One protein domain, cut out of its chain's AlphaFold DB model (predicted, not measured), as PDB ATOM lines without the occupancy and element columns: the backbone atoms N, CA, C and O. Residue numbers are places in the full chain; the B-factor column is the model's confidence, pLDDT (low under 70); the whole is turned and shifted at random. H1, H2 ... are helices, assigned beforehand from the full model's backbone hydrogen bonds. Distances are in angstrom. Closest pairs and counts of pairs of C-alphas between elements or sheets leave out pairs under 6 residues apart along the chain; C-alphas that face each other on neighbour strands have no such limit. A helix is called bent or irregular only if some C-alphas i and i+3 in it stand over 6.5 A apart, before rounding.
ATOM      1  N   ARG A   4      41.488  12.747  51.563       72.00
ATOM      2  CA  ARG A   4      42.936  12.677  51.264       72.00
ATOM      3  C   ARG A   4      43.249  12.003  49.922       72.00
ATOM      4  O   ARG A   4      44.130  12.479  49.215       72.00
ATOM      5  N   GLU A   5      42.528  10.945  49.558       78.88
ATOM      6  CA  GLU A   5      42.731  10.226  48.290       78.88
ATOM      7  C   GLU A   5      42.265  11.070  47.099       78.88
ATOM      8  O   GLU A   5      42.979  11.181  46.101       78.88
ATOM      9  N   LEU A   6      41.117  11.747  47.242       82.69
ATOM     10  CA  LEU A   6      40.604  12.681  46.236       82.69
ATOM     11  C   LEU A   6      41.557  13.861  46.016       82.69
ATOM     12  O   LEU A   6      41.852  14.189  44.877       82.69
ATOM     13  N   THR A   7      42.128  14.436  47.078       82.69
ATOM     14  CA  THR A   7      43.106  15.540  46.971       82.69
ATOM     15  C   THR A   7      44.415  15.106  46.294       82.69
ATOM     16  O   THR A   7      45.071  15.891  45.606       82.69
ATOM     17  N   GLY A   8      44.820  13.845  46.470       84.56
ATOM     18  CA  GLY A   8      45.986  13.291  45.778       84.56
ATOM     19  C   GLY A   8      45.782  13.205  44.263       84.56
ATOM     20  O   GLY A   8      46.696  13.516  43.504       84.56
ATOM     21  N   ARG A   9      44.574  12.821  43.835       86.44
ATOM     22  CA  ARG A   9      44.235  12.486  42.439       86.44
ATOM     23  C   ARG A   9      43.614  13.649  41.656       86.44
ATOM     24  O   ARG A   9      43.863  13.774  40.462       86.44
ATOM     25  N   PHE A  10      42.874  14.512  42.344       92.06
ATOM     26  CA  PHE A  10      42.257  15.745  41.857       92.06
ATOM     27  C   PHE A  10      42.729  16.908  42.743       92.06
ATOM     28  O   PHE A  10      42.032  17.302  43.686       92.06
ATOM     29  N   PRO A  11      43.954  17.414  42.509       93.00
ATOM     30  CA  PRO A  11      44.579  18.418  43.369       93.00
ATOM     31  C   PRO A  11      43.994  19.827  43.234       93.00
ATOM     32  O   PRO A  11      44.293  20.681  44.063       93.00
ATOM     33  N   LEU A  12      43.206  20.078  42.190       94.81
ATOM     34  CA  LEU A  12      42.697  21.394  41.823       94.81
ATOM     35  C   LEU A  12      41.163  21.394  41.755       94.81
ATOM     36  O   LEU A  12      40.570  20.398  41.326       94.81
ATOM     37  N   PRO A  13      40.505  22.522  42.069       95.56
ATOM     38  CA  PRO A  13      39.138  22.739  41.624       95.56
ATOM     39  C   PRO A  13      39.065  22.613  40.099       95.56
ATOM     40  O   PRO A  13      39.938  23.109  39.379       95.56
ATOM     41  N   TYR A  14      38.024  21.955  39.600       96.19
ATOM     42  CA  TYR A  14      37.852  21.677  38.175       96.19
ATOM     43  C   TYR A  14      37.858  22.964  37.341       96.19
ATOM     44  O   TYR A  14      38.508  23.016  36.302       96.19
ATOM     45  N   ALA A  15      37.201  24.025  37.823       96.62
ATOM     46  CA  ALA A  15      37.163  25.311  37.131       96.62
ATOM     47  C   ALA A  15      38.558  25.935  36.962       96.62
ATOM     48  O   ALA A  15      38.874  26.444  35.890       96.62
ATOM     49  N   HIS A  16      39.422  25.842  37.981       96.56
ATOM     50  CA  HIS A  16      40.793  26.360  37.910       96.56
ATOM     51  C   HIS A  16      41.656  25.537  36.947       96.56
ATOM     52  O   HIS A  16      42.410  26.108  36.164       96.56
ATOM     53  N   TRP A  17      41.522  24.203  36.966       96.38
ATOM     54  CA  TRP A  17      42.178  23.331  35.985       96.38
ATOM     55  C   TRP A  17      41.715  23.644  34.554       96.38
ATOM     56  O   TRP A  17      42.530  23.710  33.631       96.38
ATOM     57  N   TYR A  18      40.417  23.874  34.360       95.69
ATOM     58  CA  TYR A  18      39.867  24.152  33.039       95.69
ATOM     59  C   TYR A  18      40.281  25.536  32.521       95.69
ATOM     60  O   TYR A  18      40.706  25.648  31.375       95.69
ATOM     61  N   ALA A  19      40.272  26.566  33.376       96.69
ATOM     62  CA  ALA A  19      40.801  27.893  33.049       96.69
ATOM     63  C   ALA A  19      42.284  27.828  32.649       96.69
ATOM     64  O   ALA A  19      42.676  28.358  31.612       96.69
ATOM     65  N   ALA A  20      43.098  27.102  33.420       96.31
ATOM     66  CA  ALA A  20      44.500  26.860  33.093       96.31
ATOM     67  C   ALA A  20      44.680  26.155  31.741       96.31
ATOM     68  O   ALA A  20      45.581  26.502  30.980       96.31
ATOM     69  N   SER A  21      43.807  25.193  31.428       93.94
ATOM     70  CA  SER A  21      43.811  24.503  30.135       93.94
ATOM     71  C   SER A  21      43.451  25.453  28.990       93.94
ATOM     72  O   SER A  21      44.115  25.418  27.963       93.94
ATOM     73  N   LEU A  22      42.479  26.358  29.172       95.00
ATOM     74  CA  LEU A  22      42.145  27.385  28.176       95.00
ATOM     75  C   LEU A  22      43.304  28.357  27.925       95.00
ATOM     76  O   LEU A  22      43.578  28.679  26.773       95.00
ATOM     77  N   PHE A  23      44.013  28.800  28.969       96.88
ATOM     78  CA  PHE A  23      45.200  29.641  28.791       96.88
ATOM     79  C   PHE A  23      46.343  28.883  28.104       96.88
ATOM     80  O   PHE A  23      46.988  29.429  27.212       96.88
ATOM     81  N   ALA A  24      46.564  27.611  28.441       94.38
ATOM     82  CA  ALA A  24      47.539  26.785  27.729       94.38
ATOM     83  C   ALA A  24      47.165  26.620  26.244       94.38
ATOM     84  O   ALA A  24      48.027  26.749  25.377       94.38
ATOM     85  N   ASP A  25      45.881  26.401  25.945       93.56
ATOM     86  CA  ASP A  25      45.370  26.304  24.574       93.56
ATOM     87  C   ASP A  25      45.494  27.638  23.820       93.56
ATOM     88  O   ASP A  25      45.668  27.630  22.605       93.56
ATOM     89  N   ALA A  26      45.457  28.774  24.526       95.69
ATOM     90  CA  ALA A  26      45.651  30.120  23.979       95.69
ATOM     91  C   ALA A  26      47.133  30.528  23.837       95.69
ATOM     92  O   ALA A  26      47.428  31.684  23.522       95.69
ATOM     93  N   GLY A  27      48.059  29.587  24.056       94.38
ATOM     94  CA  GLY A  27      49.493  29.762  23.819       94.38
ATOM     95  C   GLY A  27      50.279  30.384  24.975       94.38
ATOM     96  O   GLY A  27      51.429  30.764  24.770       94.38
ATOM     97  N   TYR A  28      49.700  30.505  26.175       95.62
ATOM     98  CA  TYR A  28      50.436  30.997  27.346       95.62
ATOM     99  C   TYR A  28      51.399  29.938  27.902       95.62
ATOM    100  O   TYR A  28      51.126  28.733  27.880       95.62
ATOM    101  N   GLU A  29      52.535  30.395  28.435       93.69
ATOM    102  CA  GLU A  29      53.621  29.528  28.890       93.69
ATOM    103  C   GLU A  29      53.194  28.620  30.048       93.69
ATOM    104  O   GLU A  29      52.764  29.059  31.120       93.69
ATOM    105  N   ARG A  30      53.381  27.309  29.861       92.31
ATOM    106  CA  ARG A  30      52.928  26.298  30.826       92.31
ATOM    107  C   ARG A  30      53.595  26.455  32.191       92.31
ATOM    108  O   ARG A  30      52.966  26.174  33.204       92.31
ATOM    109  N   VAL A  31      54.849  26.904  32.229       94.44
ATOM    110  CA  VAL A  31      55.577  27.138  33.486       94.44
ATOM    111  C   VAL A  31      54.885  28.207  34.332       94.44
ATOM    112  O   VAL A  31      54.731  28.025  35.538       94.44
ATOM    113  N   GLU A  32      54.408  29.283  33.708       95.62
ATOM    114  CA  GLU A  32      53.745  30.384  34.407       95.62
ATOM    115  C   GLU A  32      52.349  29.981  34.900       95.62
ATOM    116  O   GLU A  32      52.007  30.206  36.065       95.62
ATOM    117  N   ILE A  33      51.583  29.286  34.051       96.56
ATOM    118  CA  ILE A  33      50.271  28.727  34.406       96.56
ATOM    119  C   ILE A  33      50.384  27.811  35.634       96.56
ATOM    120  O   ILE A  33      49.626  27.938  36.598       96.56
ATOM    121  N   LEU A  34      51.351  26.891  35.617       95.69
ATOM    122  CA  LEU A  34      51.555  25.922  36.692       95.69
ATOM    123  C   LEU A  34      52.073  26.564  37.982       95.69
ATOM    124  O   LEU A  34      51.643  26.174  39.070       95.69
ATOM    125  N   SER A  35      52.935  27.579  37.870       95.44
ATOM    126  CA  SER A  35      53.402  28.361  39.018       95.44
ATOM    127  C   SER A  35      52.238  29.039  39.742       95.44
ATOM    128  O   SER A  35      52.185  29.004  40.969       95.44
ATOM    129  N   ARG A  36      51.274  29.606  39.003       95.44
ATOM    130  CA  ARG A  36      50.071  30.229  39.584       95.44
ATOM    131  C   ARG A  36      49.154  29.227  40.276       95.44
ATOM    132  O   ARG A  36      48.566  29.540  41.306       95.44
ATOM    133  N   LEU A  37      49.058  28.010  39.748       94.38
ATOM    134  CA  LEU A  37      48.298  26.929  40.378       94.38
ATOM    135  C   LEU A  37      49.007  26.313  41.593       94.38
ATOM    136  O   LEU A  37      48.372  25.573  42.344       94.38
ATOM    137  N   GLY A  38      50.307  26.564  41.774       94.12
ATOM    138  CA  GLY A  38      51.116  25.891  42.792       94.12
ATOM    139  C   GLY A  38      51.241  24.382  42.547       94.12
ATOM    140  O   GLY A  38      51.290  23.604  43.502       94.12
ATOM    141  N   VAL A  39      51.248  23.947  41.280       92.69
ATOM    142  CA  VAL A  39      51.290  22.526  40.894       92.69
ATOM    143  C   VAL A  39      52.512  22.240  40.031       92.69
ATOM    144  O   VAL A  39      52.781  22.927  39.055       92.69
ATOM    145  N   GLU A  40      53.243  21.175  40.356       92.19
ATOM    146  CA  GLU A  40      54.389  20.734  39.560       92.19
ATOM    147  C   GLU A  40      53.973  20.117  38.214       92.19
ATOM    148  O   GLU A  40      52.945  19.448  38.098       92.19
ATOM    149  N   ALA A  41      54.830  20.243  37.196       90.31
ATOM    150  CA  ALA A  41      54.557  19.740  35.846       90.31
ATOM    151  C   ALA A  41      54.352  18.216  35.758       90.31
ATOM    152  O   ALA A  41      53.635  17.744  34.874       90.31
ATOM    153  N   ALA A  42      54.978  17.428  36.640       89.81
ATOM    154  CA  ALA A  42      54.723  15.988  36.731       89.81
ATOM    155  C   ALA A  42      53.297  15.720  37.236       89.81
ATOM    156  O   ALA A  42      52.523  15.045  36.565       89.81
ATOM    157  N   ARG A  43      52.911  16.369  38.340       89.81
ATOM    158  CA  ARG A  43      51.577  16.233  38.929       89.81
ATOM    159  C   ARG A  43      50.469  16.716  37.994       89.81
ATOM    160  O   ARG A  43      49.425  16.075  37.931       89.81
ATOM    161  N   TRP A  44      50.701  17.799  37.246       91.00
ATOM    162  CA  TRP A  44      49.782  18.238  36.194       91.00
ATOM    163  C   TRP A  44      49.583  17.151  35.139       91.00
ATOM    164  O   TRP A  44      48.445  16.813  34.837       91.00
ATOM    165  N   ARG A  45      50.669  16.573  34.601       88.69
ATOM    166  CA  ARG A  45      50.576  15.489  33.607       88.69
ATOM    167  C   ARG A  45      49.766  14.307  34.135       88.69
ATOM    168  O   ARG A  45      48.889  13.832  33.423       88.69
ATOM    169  N   ASP A  46      50.008  13.907  35.380       86.69
ATOM    170  CA  ASP A  46      49.338  12.760  36.001       86.69
ATOM    171  C   ASP A  46      47.834  12.986  36.211       86.69
ATOM    172  O   ASP A  46      47.039  12.049  36.091       86.69
ATOM    173  N   CYS A  47      47.414  14.214  36.540       89.38
ATOM    174  CA  CYS A  47      45.998  14.509  36.765       89.38
ATOM    175  C   CYS A  47      45.253  14.942  35.495       89.38
ATOM    176  O   CYS A  47      44.046  14.719  35.413       89.38
ATOM    177  N   ASN A  48      45.932  15.540  34.509       89.06
ATOM    178  CA  ASN A  48      45.299  16.172  33.347       89.06
ATOM    179  C   ASN A  48      44.404  15.206  32.562       89.06
ATOM    180  O   ASN A  48      43.275  15.555  32.229       89.06
ATOM    181  N   GLU A  49      44.875  13.978  32.332       87.31
ATOM    182  CA  GLU A  49      44.089  12.956  31.635       87.31
ATOM    183  C   GLU A  49      42.770  12.657  32.365       87.31
ATOM    184  O   GLU A  49      41.714  12.612  31.741       87.31
ATOM    185  N   ARG A  50      42.803  12.539  33.698       89.50
ATOM    186  CA  ARG A  50      41.609  12.267  34.517       89.50
ATOM    187  C   ARG A  50      40.607  13.408  34.439       89.50
ATOM    188  O   ARG A  50      39.423  13.173  34.222       89.50
ATOM    189  N   TYR A  51      41.072  14.650  34.569       93.44
ATOM    190  CA  TYR A  51      40.196  15.809  34.402       93.44
ATOM    191  C   TYR A  51      39.561  15.845  33.004       93.44
ATOM    192  O   TYR A  51      38.358  16.077  32.891       93.44
ATOM    193  N   SER A  52      40.326  15.548  31.946       89.25
ATOM    194  CA  SER A  52      39.795  15.465  30.579       89.25
ATOM    195  C   SER A  52      38.778  14.329  30.399       89.25
ATOM    196  O   SER A  52      37.770  14.520  29.718       89.25
ATOM    197  N   GLN A  53      38.983  13.166  31.028       90.88
ATOM    198  CA  GLN A  53      38.042  12.039  30.979       90.88
ATOM    199  C   GLN A  53      36.660  12.403  31.545       90.88
ATOM    200  O   GLN A  53      35.647  11.931  31.028       90.88
ATOM    201  N   LEU A  54      36.581  13.304  32.532       93.38
ATOM    202  CA  LEU A  54      35.302  13.758  33.098       93.38
ATOM    203  C   LEU A  54      34.389  14.457  32.076       93.38
ATOM    204  O   LEU A  54      33.175  14.489  32.270       93.38
ATOM    205  N   HIS A  55      34.921  14.949  30.949       89.81
ATOM    206  CA  HIS A  55      34.097  15.474  29.846       89.81
ATOM    207  C   HIS A  55      33.179  14.399  29.243       89.81
ATOM    208  O   HIS A  55      32.143  14.709  28.648       89.81
ATOM    209  N   PHE A  56      33.550  13.134  29.425       90.75
ATOM    210  CA  PHE A  56      32.853  11.955  28.941       90.75
ATOM    211  C   PHE A  56      32.384  11.071  30.108       90.75
ATOM    212  O   PHE A  56      32.259   9.861  29.936       90.75
ATOM    213  N   ALA A  57      32.115  11.654  31.286       92.94
ATOM    214  CA  ALA A  57      31.750  10.917  32.504       92.94
ATOM    215  C   ALA A  57      30.593   9.919  32.306       92.94
ATOM    216  O   ALA A  57      30.618   8.838  32.879       92.94
ATOM    217  N   ASN A  58      29.641  10.225  31.424       92.94
ATOM    218  CA  ASN A  58      28.503   9.360  31.104       92.94
ATOM    219  C   ASN A  58      28.832   8.150  30.203       92.94
ATOM    220  O   ASN A  58      27.919   7.437  29.785       92.94
ATOM    221  N   THR A  59      30.090   7.959  29.806       92.62
ATOM    222  CA  THR A  59      30.491   6.883  28.894       92.62
ATOM    223  C   THR A  59      31.038   5.678  29.654       92.62
ATOM    224  O   THR A  59      31.734   5.802  30.661       92.62
ATOM    225  N   SER A  60      30.764   4.479  29.138       92.12
ATOM    226  CA  SER A  60      31.167   3.223  29.781       92.12
ATOM    227  C   SER A  60      32.685   3.053  29.898       92.12
ATOM    228  O   SER A  60      33.154   2.440  30.859       92.12
ATOM    229  N   TRP A  61      33.459   3.600  28.954       91.44
ATOM    230  CA  TRP A  61      34.920   3.514  28.970       91.44
ATOM    231  C   TRP A  61      35.533   4.381  30.078       91.44
ATOM    232  O   TRP A  61      36.424   3.901  30.776       91.44
ATOM    233  N   VAL A  62      35.006   5.590  30.321       91.50
ATOM    234  CA  VAL A  62      35.421   6.426  31.461       91.50
ATOM    235  C   VAL A  62      35.041   5.759  32.772       91.50
ATOM    236  O   VAL A  62      35.883   5.616  33.655       91.50
ATOM    237  N   ALA A  63      33.802   5.273  32.882       92.50
ATOM    238  CA  ALA A  63      33.360   4.548  34.066       92.50
ATOM    239  C   ALA A  63      34.259   3.329  34.359       92.50
ATOM    240  O   ALA A  63      34.569   3.048  35.516       92.50
ATOM    241  N   SER A  64      34.721   2.612  33.326       92.06
ATOM    242  CA  SER A  64      35.660   1.497  33.499       92.06
ATOM    243  C   SER A  64      37.047   1.949  33.944       92.06
ATOM    244  O   SER A  64      37.616   1.311  34.827       92.06
ATOM    245  N   ALA A  65      37.587   3.025  33.362       89.94
ATOM    246  CA  ALA A  65      38.888   3.563  33.756       89.94
ATOM    247  C   ALA A  65      38.876   3.990  35.234       89.94
ATOM    248  O   ALA A  65      39.737   3.595  36.015       89.94
ATOM    249  N   TYR A  66      37.817   4.686  35.654       91.12
ATOM    250  CA  TYR A  66      37.638   5.108  37.043       91.12
ATOM    251  C   TYR A  66      37.520   3.914  37.998       91.12
ATOM    252  O   TYR A  66      38.181   3.899  39.036       91.12
ATOM    253  N   ARG A  67      36.764   2.868  37.632       89.75
ATOM    254  CA  ARG A  67      36.684   1.635  38.435       89.75
ATOM    255  C   ARG A  67      38.027   0.919  38.579       89.75
ATOM    256  O   ARG A  67      38.308   0.411  39.661       89.75
ATOM    257  N   GLN A  68      38.851   0.874  37.528       88.25
ATOM    258  CA  GLN A  68      40.194   0.273  37.594       88.25
ATOM    259  C   GLN A  68      41.100   1.002  38.591       88.25
ATOM    260  O   GLN A  68      41.911   0.374  39.265       88.25
ATOM    261  N   ASP A  69      40.907   2.309  38.735       83.88
ATOM    262  CA  ASP A  69      41.605   3.140  39.710       83.88
ATOM    263  C   ASP A  69      40.947   3.156  41.105       83.88
ATOM    264  O   ASP A  69      41.371   3.910  41.984       83.88
ATOM    265  N   GLY A  70      39.917   2.331  41.323       85.44
ATOM    266  CA  GLY A  70      39.206   2.209  42.598       85.44
ATOM    267  C   GLY A  70      38.163   3.300  42.863       85.44
ATOM    268  O   GLY A  70      37.683   3.414  43.991       85.44
ATOM    269  N   PHE A  71      37.797   4.098  41.857       84.44
ATOM    270  CA  PHE A  71      36.746   5.109  41.966       84.44
ATOM    271  C   PHE A  71      35.357   4.540  41.662       84.44
ATOM    272  O   PHE A  71      35.189   3.542  40.957       84.44
ATOM    273  N   THR A  72      34.338   5.213  42.196       88.75
ATOM    274  CA  THR A  72      32.948   5.007  41.777       88.75
ATOM    275  C   THR A  72      32.750   5.556  40.360       88.75
ATOM    276  O   THR A  72      33.560   6.346  39.874       88.75
ATOM    277  N   ASP A  73      31.695   5.109  39.678       92.19
ATOM    278  CA  ASP A  73      31.323   5.653  38.372       92.19
ATOM    279  C   ASP A  73      31.126   7.178  38.477       92.19
ATOM    280  O   ASP A  73      30.263   7.621  39.247       92.19
ATOM    281  N   PRO A  74      31.918   7.985  37.745       93.12
ATOM    282  CA  PRO A  74      31.914   9.424  37.926       93.12
ATOM    283  C   PRO A  74      30.581  10.063  37.545       93.12
ATOM    284  O   PRO A  74      30.276  11.115  38.093       93.12
ATOM    285  N   GLU A  75      29.761   9.462  36.671       95.31
ATOM    286  CA  GLU A  75      28.523  10.098  36.191       95.31
ATOM    287  C   GLU A  75      27.536  10.432  37.319       95.31
ATOM    288  O   GLU A  75      26.806  11.421  37.236       95.31
ATOM    289  N   GLN A  76      27.541   9.628  38.385       91.62
ATOM    290  CA  GLN A  76      26.653   9.770  39.541       91.62
ATOM    291  C   GLN A  76      27.410  10.048  40.855       91.62
ATOM    292  O   GLN A  76      26.788  10.132  41.916       91.62
ATOM    293  N   ASP A  77      28.738  10.222  40.815       93.12
ATOM    294  CA  ASP A  77      29.558  10.443  42.012       93.12
ATOM    295  C   ASP A  77      29.459  11.891  42.513       93.12
ATOM    296  O   ASP A  77      30.226  12.785  42.142       93.12
ATOM    297  N   ARG A  78      28.491  12.122  43.404       91.31
ATOM    298  CA  ARG A  78      28.277  13.440  44.001       91.31
ATOM    299  C   ARG A  78      29.426  13.881  44.911       91.31
ATOM    300  O   ARG A  78      29.715  15.069  44.967       91.31
ATOM    301  N   ALA A  79      30.093  12.951  45.593       91.50
ATOM    302  CA  ALA A  79      31.178  13.288  46.511       91.50
ATOM    303  C   ALA A  79      32.419  13.775  45.751       91.50
ATOM    304  O   ALA A  79      33.065  14.736  46.170       91.50
ATOM    305  N   LEU A  80      32.723  13.145  44.612       93.75
ATOM    306  CA  LEU A  80      33.746  13.630  43.693       93.75
ATOM    307  C   LEU A  80      33.375  15.007  43.136       93.75
ATOM    308  O   LEU A  80      34.227  15.890  43.121       93.75
ATOM    309  N   PHE A  81      32.121  15.217  42.722       94.56
ATOM    310  CA  PHE A  81      31.677  16.518  42.217       94.56
ATOM    311  C   PHE A  81      31.843  17.622  43.262       94.56
ATOM    312  O   PHE A  81      32.474  18.635  42.979       94.56
ATOM    313  N   ASP A  82      31.359  17.394  44.485       93.31
ATOM    314  CA  ASP A  82      31.465  18.364  45.574       93.31
ATOM    315  C   ASP A  82      32.943  18.676  45.907       93.31
ATOM    316  O   ASP A  82      33.268  19.810  46.254       93.31
ATOM    317  N   HIS A  83      33.860  17.705  45.759       94.12
ATOM    318  CA  HIS A  83      35.313  17.929  45.865       94.12
ATOM    319  C   HIS A  83      35.864  18.766  44.702       94.12
ATOM    320  O   HIS A  83      36.656  19.678  44.930       94.12
ATOM    321  N   LEU A  84      35.446  18.484  43.466       94.81
ATOM    322  CA  LEU A  84      35.890  19.184  42.255       94.81
ATOM    323  C   LEU A  84      35.427  20.644  42.196       94.81
ATOM    324  O   LEU A  84      36.124  21.470  41.609       94.81
ATOM    325  N   THR A  85      34.275  20.968  42.779       94.38
ATOM    326  CA  THR A  85      33.728  22.336  42.809       94.38
ATOM    327  C   THR A  85      33.989  23.052  44.133       94.38
ATOM    328  O   THR A  85      33.600  24.205  44.315       94.38
ATOM    329  N   ALA A  86      34.644  22.393  45.094       91.00
ATOM    330  CA  ALA A  86      34.993  23.026  46.356       91.00
ATOM    331  C   ALA A  86      35.922  24.223  46.106       91.00
ATOM    332  O   ALA A  86      37.007  24.076  45.547       91.00
ATOM    333  N   HIS A  87      35.510  25.402  46.579       86.44
ATOM    334  CA  HIS A  87      36.292  26.640  46.494       86.44
ATOM    335  C   HIS A  87      36.626  27.093  45.059       86.44
ATOM    336  O   HIS A  87      37.630  27.772  44.856       86.44
ATOM    337  N   ASP A  88      35.787  26.752  44.073       87.06
ATOM    338  CA  ASP A  88      35.944  27.237  42.693       87.06
ATOM    339  C   ASP A  88      35.548  28.715  42.505       87.06
ATOM    340  O   ASP A  88      35.938  29.347  41.527       87.06
ATOM    341  N   GLY A  89      34.782  29.274  43.449       83.06
ATOM    342  CA  GLY A  89      34.323  30.662  43.422       83.06
ATOM    343  C   GLY A  89      33.198  30.953  42.419       83.06
ATOM    344  O   GLY A  89      32.867  32.122  42.242       83.06
ATOM    345  N   ILE A  90      32.600  29.933  41.786       88.00
ATOM    346  CA  ILE A  90      31.554  30.096  40.758       88.00
ATOM    347  C   ILE A  90      30.161  29.803  41.332       88.00
ATOM    348  O   ILE A  90      29.222  30.556  41.082       88.00
ATOM    349  N   GLY A  91      30.015  28.731  42.119       82.31
ATOM    350  CA  GLY A  91      28.782  28.461  42.873       82.31
ATOM    351  C   GLY A  91      27.523  28.214  42.024       82.31
ATOM    352  O   GLY A  91      26.449  28.709  42.367       82.31
ATOM    353  N   LEU A  92      27.630  27.452  40.928       87.94
ATOM    354  CA  LEU A  92      26.473  27.106  40.088       87.94
ATOM    355  C   LEU A  92      25.460  26.203  40.826       87.94
ATOM    356  O   LEU A  92      25.860  25.279  41.541       87.94
ATOM    357  N   PRO A  93      24.142  26.415  40.636       88.56
ATOM    358  CA  PRO A  93      23.121  25.557  41.225       88.56
ATOM    359  C   PRO A  93      23.157  24.159  40.601       88.56
ATOM    360  O   PRO A  93      23.273  24.016  39.387       88.56
ATOM    361  N   VAL A  94      22.986  23.128  41.433       90.06
ATOM    362  CA  VAL A  94      23.016  21.728  40.991       90.06
ATOM    363  C   VAL A  94      21.616  21.109  41.079       90.06
ATOM    364  O   VAL A  94      21.188  20.733  42.178       90.06
ATOM    365  N   PRO A  95      20.885  20.991  39.957       87.38
ATOM    366  CA  PRO A  95      19.535  20.442  39.949       87.38
ATOM    367  C   PRO A  95      19.520  18.929  40.221       87.38
ATOM    368  O   PRO A  95      20.515  18.222  40.054       87.38
ATOM    369  N   LYS A  96      18.352  18.418  40.630       86.00
ATOM    370  CA  LYS A  96      18.068  16.976  40.704       86.00
ATOM    371  C   LYS A  96      17.269  16.548  39.459       86.00
ATOM    372  O   LYS A  96      16.337  17.268  39.104       86.00
ATOM    373  N   PRO A  97      17.574  15.398  38.825       90.75
ATOM    374  CA  PRO A  97      18.646  14.451  39.158       90.75
ATOM    375  C   PRO A  97      20.039  14.969  38.760       90.75
ATOM    376  O   PRO A  97      20.154  15.770  37.834       90.75
ATOM    377  N   PHE A  98      21.077  14.508  39.464       93.62
ATOM    378  CA  PHE A  98      22.479  14.871  39.223       93.62
ATOM    379  C   PHE A  98      23.058  14.132  38.000       93.62
ATOM    380  O   PHE A  98      22.683  12.997  37.715       93.62
ATOM    381  N   SER A  99      23.971  14.790  37.284       94.81
ATOM    382  CA  SER A  99      24.769  14.211  36.196       94.81
ATOM    383  C   SER A  99      26.109  14.936  36.146       94.81
ATOM    384  O   SER A  99      26.152  16.121  35.813       94.81
ATOM    385  N   MET A 100      27.203  14.240  36.455       95.69
ATOM    386  CA  MET A 100      28.547  14.827  36.433       95.69
ATOM    387  C   MET A 100      28.857  15.471  35.080       95.69
ATOM    388  O   MET A 100      29.288  16.623  35.044       95.69
ATOM    389  N   ARG A 101      28.577  14.776  33.963       94.44
ATOM    390  CA  ARG A 101      28.809  15.323  32.619       94.44
ATOM    391  C   ARG A 101      28.061  16.635  32.397       94.44
ATOM    392  O   ARG A 101      28.637  17.580  31.858       94.44
ATOM    393  N   ARG A 102      26.780  16.699  32.774       94.75
ATOM    394  CA  ARG A 102      25.965  17.902  32.566       94.75
ATOM    395  C   ARG A 102      26.452  19.055  33.436       94.75
ATOM    396  O   ARG A 102      26.610  20.161  32.928       94.75
ATOM    397  N   GLU A 103      26.702  18.801  34.717       95.50
ATOM    398  CA  GLU A 103      27.062  19.860  35.660       95.50
ATOM    399  C   GLU A 103      28.471  20.407  35.409       95.50
ATOM    400  O   GLU A 103      28.652  21.624  35.374       95.50
ATOM    401  N   LEU A 104      29.454  19.548  35.114       95.06
ATOM    402  CA  LEU A 104      30.764  20.022  34.660       95.06
ATOM    403  C   LEU A 104      30.667  20.718  33.298       95.06
ATOM    404  O   LEU A 104      31.358  21.704  33.079       95.06
ATOM    405  N   GLY A 105      29.772  20.290  32.402       93.56
ATOM    406  CA  GLY A 105      29.489  21.004  31.152       93.56
ATOM    407  C   GLY A 105      28.931  22.420  31.364       93.56
ATOM    408  O   GLY A 105      29.275  23.340  30.622       93.56
ATOM    409  N   ASN A 106      28.103  22.632  32.390       94.06
ATOM    410  CA  ASN A 106      27.635  23.965  32.784       94.06
ATOM    411  C   ASN A 106      28.784  24.815  33.336       94.06
ATOM    412  O   ASN A 106      28.936  25.972  32.944       94.06
ATOM    413  N   LEU A 107      29.614  24.219  34.195       94.88
ATOM    414  CA  LEU A 107      30.786  24.870  34.771       94.88
ATOM    415  C   LEU A 107      31.795  25.281  33.693       94.88
ATOM    416  O   LEU A 107      32.240  26.424  33.684       94.88
ATOM    417  N   ARG A 108      32.089  24.398  32.730       94.38
ATOM    418  CA  ARG A 108      32.950  24.694  31.574       94.38
ATOM    419  C   ARG A 108      32.470  25.916  30.805       94.38
ATOM    420  O   ARG A 108      33.267  26.814  30.579       94.38
ATOM    421  N   ARG A 109      31.174  25.989  30.481       94.50
ATOM    422  CA  ARG A 109      30.590  27.142  29.773       94.50
ATOM    423  C   ARG A 109      30.737  28.451  30.548       94.50
ATOM    424  O   ARG A 109      30.960  29.493  29.943       94.50
ATOM    425  N   ALA A 110      30.644  28.408  31.881       94.88
ATOM    426  CA  ALA A 110      30.885  29.585  32.715       94.88
ATOM    427  C   ALA A 110      32.355  30.039  32.652       94.88
ATOM    428  O   ALA A 110      32.627  31.230  32.516       94.88
ATOM    429  N   VAL A 111      33.299  29.093  32.693       96.31
ATOM    430  CA  VAL A 111      34.739  29.377  32.579       96.31
ATOM    431  C   VAL A 111      35.121  29.820  31.159       96.31
ATOM    432  O   VAL A 111      35.941  30.714  31.007       96.31
ATOM    433  N   GLU A 112      34.513  29.259  30.113       95.31
ATOM    434  CA  GLU A 112      34.693  29.689  28.713       95.31
ATOM    435  C   GLU A 112      34.259  31.141  28.496       95.31
ATOM    436  O   GLU A 112      34.906  31.866  27.744       95.31
ATOM    437  N   ALA A 113      33.190  31.575  29.173       94.44
ATOM    438  CA  ALA A 113      32.720  32.956  29.117       94.44
ATOM    439  C   ALA A 113      33.662  33.932  29.845       94.44
ATOM    440  O   ALA A 113      33.789  35.087  29.438       94.44
ATOM    441  N   ASN A 114      34.320  33.487  30.921       93.88
ATOM    442  CA  ASN A 114      35.335  34.269  31.620       93.88
ATOM    443  C   ASN A 114      36.347  33.362  32.353       93.88
ATOM    444  O   ASN A 114      36.083  32.948  33.485       93.88
ATOM    445  N   PRO A 115      37.530  33.093  31.768       95.75
ATOM    446  CA  PRO A 115      38.523  32.202  32.371       95.75
ATOM    447  C   PRO A 115      39.366  32.877  33.465       95.75
ATOM    448  O   PRO A 115      40.139  32.205  34.148       95.75
ATOM    449  N   ARG A 116      39.235  34.197  33.663       95.56
ATOM    450  CA  ARG A 116      39.954  34.948  34.705       95.56
ATOM    451  C   ARG A 116      39.276  34.777  36.061       95.56
ATOM    452  O   ARG A 116      38.571  35.658  36.549       95.56
ATOM    453  N   ILE A 117      39.478  33.601  36.646       95.06
ATOM    454  CA  ILE A 117      38.916  33.176  37.930       95.06
ATOM    455  C   ILE A 117      40.013  32.637  38.850       95.06
ATOM    456  O   ILE A 117      41.051  32.163  38.384       95.06
ATOM    457  N   GLY A 118      39.771  32.677  40.162       94.25
ATOM    458  CA  GLY A 118      40.659  32.077  41.159       94.25
ATOM    459  C   GLY A 118      42.129  32.514  40.993       94.25
ATOM    460  O   GLY A 118      42.388  33.717  40.998       94.25
ATOM    461  N   PRO A 119      43.089  31.581  40.805       95.25
ATOM    462  CA  PRO A 119      44.517  31.884  40.593       95.25
ATOM    463  C   PRO A 119      44.853  32.755  39.367       95.25
ATOM    464  O   PRO A 119      45.992  33.207  39.227       95.25
ATOM    465  N   PHE A 120      43.885  32.954  38.468       96.56
ATOM    466  CA  PHE A 120      44.005  33.758  37.253       96.56
ATOM    467  C   PHE A 120      43.098  34.998  37.280       96.56
ATOM    468  O   PHE A 120      42.847  35.596  36.240       96.56
ATOM    469  N   ALA A 121      42.543  35.384  38.430       94.94
ATOM    470  CA  ALA A 121      41.641  36.537  38.501       94.94
ATOM    471  C   ALA A 121      42.338  37.878  38.183       94.94
ATOM    472  O   ALA A 121      41.686  38.819  37.739       94.94
TER     473      ALA A 121
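Overview. This is residues 4 to 121 of the 644 residues of an uncharacterized protein of Aureimonas altamirensis (UniProt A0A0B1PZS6). Three helices, H2, H4 and H7, make a loose triangle: the long, kinked H4 reaches the start of H7 with its last turn, H7 runs back to H2, and the first residue of H2 comes near H4. H3 folds back beside H2 as a helical hairpin, H5 turns back at the far end of H4, and the short H1 and H6 lie near the rest without clearly touching it. The printed part has 118 residues with seven named helices, H1 to H7 in order, and no named strand; its class is all helix. It is compact, with a radius of gyration of the C-alphas of 13.8 A, and rounded, spanning 35 by 30 by 24 A.

Arrangement. The hub is H4, residues 41 to 56, touching three helices. It has a kink of 26 degrees near residue 48 and is irregular, only just: C-alphas 46 and 49 are 6.8 A apart. With residues 54 to 56 alone it touches H7, residues 100 to 113, at a steep tilt of 66 degrees, opposite ways; the closest C-alphas, of His 55 and Arg 101, are 6.0 A apart. H4 touches H3, residues 30 to 37, and H5, residues 60 to 68, each only at the corner and only just, with 3 pairs of C-alphas within 8 A; the closest are Leu 34 and Ala 41 at 6.9 A, and Gln 53 and Val 62 at 6.2 A. H2, residues 14 to 25, and H3 form a hairpin at a shallow tilt of 21 degrees, with C-alphas of Ala 20 and Ile 33 closest at 6.2 A. H2 touches H7, whose residues 107 to 112 alone take part, at a steep tilt of 51 degrees, the same way; the C-alphas of Ala 19 and Val 111 are closest, at 6.3 A. H1, residues 4 to 9, is close to H4 but not clearly touching, with C-alphas of Arg 9 and Cys 47 closest at 6.3 A. H6, residues 78 to 84, is likewise close to H7, with C-alphas of Phe 81 and Met 100 closest at 6.8 A. H5 and H7 are apart. Every O i to N i+4 pair is within hydrogen-bond range in H1, H2, H3, H5, H6 and H7; in H4, 8 of 12 are.

Along the chain. H4 is 24.1 A long, from C-alpha 41 at (54.557, 19.740, 35.846) to C-alpha 56 at (32.853, 11.955, 28.941). H7 measures 20.0 A and ends with C-alpha 113 at (32.720, 32.956, 29.117). H2 measures 16.2 A and H5 12.3 A.

Size, cuts and confidence. The C-alphas farthest apart, of Val 31 and Lys 96, are 39.5 A apart. The link from H6 to H7, residues 85 to 99, is long. The printed part has no cut, and no printed residue is under pLDDT 70.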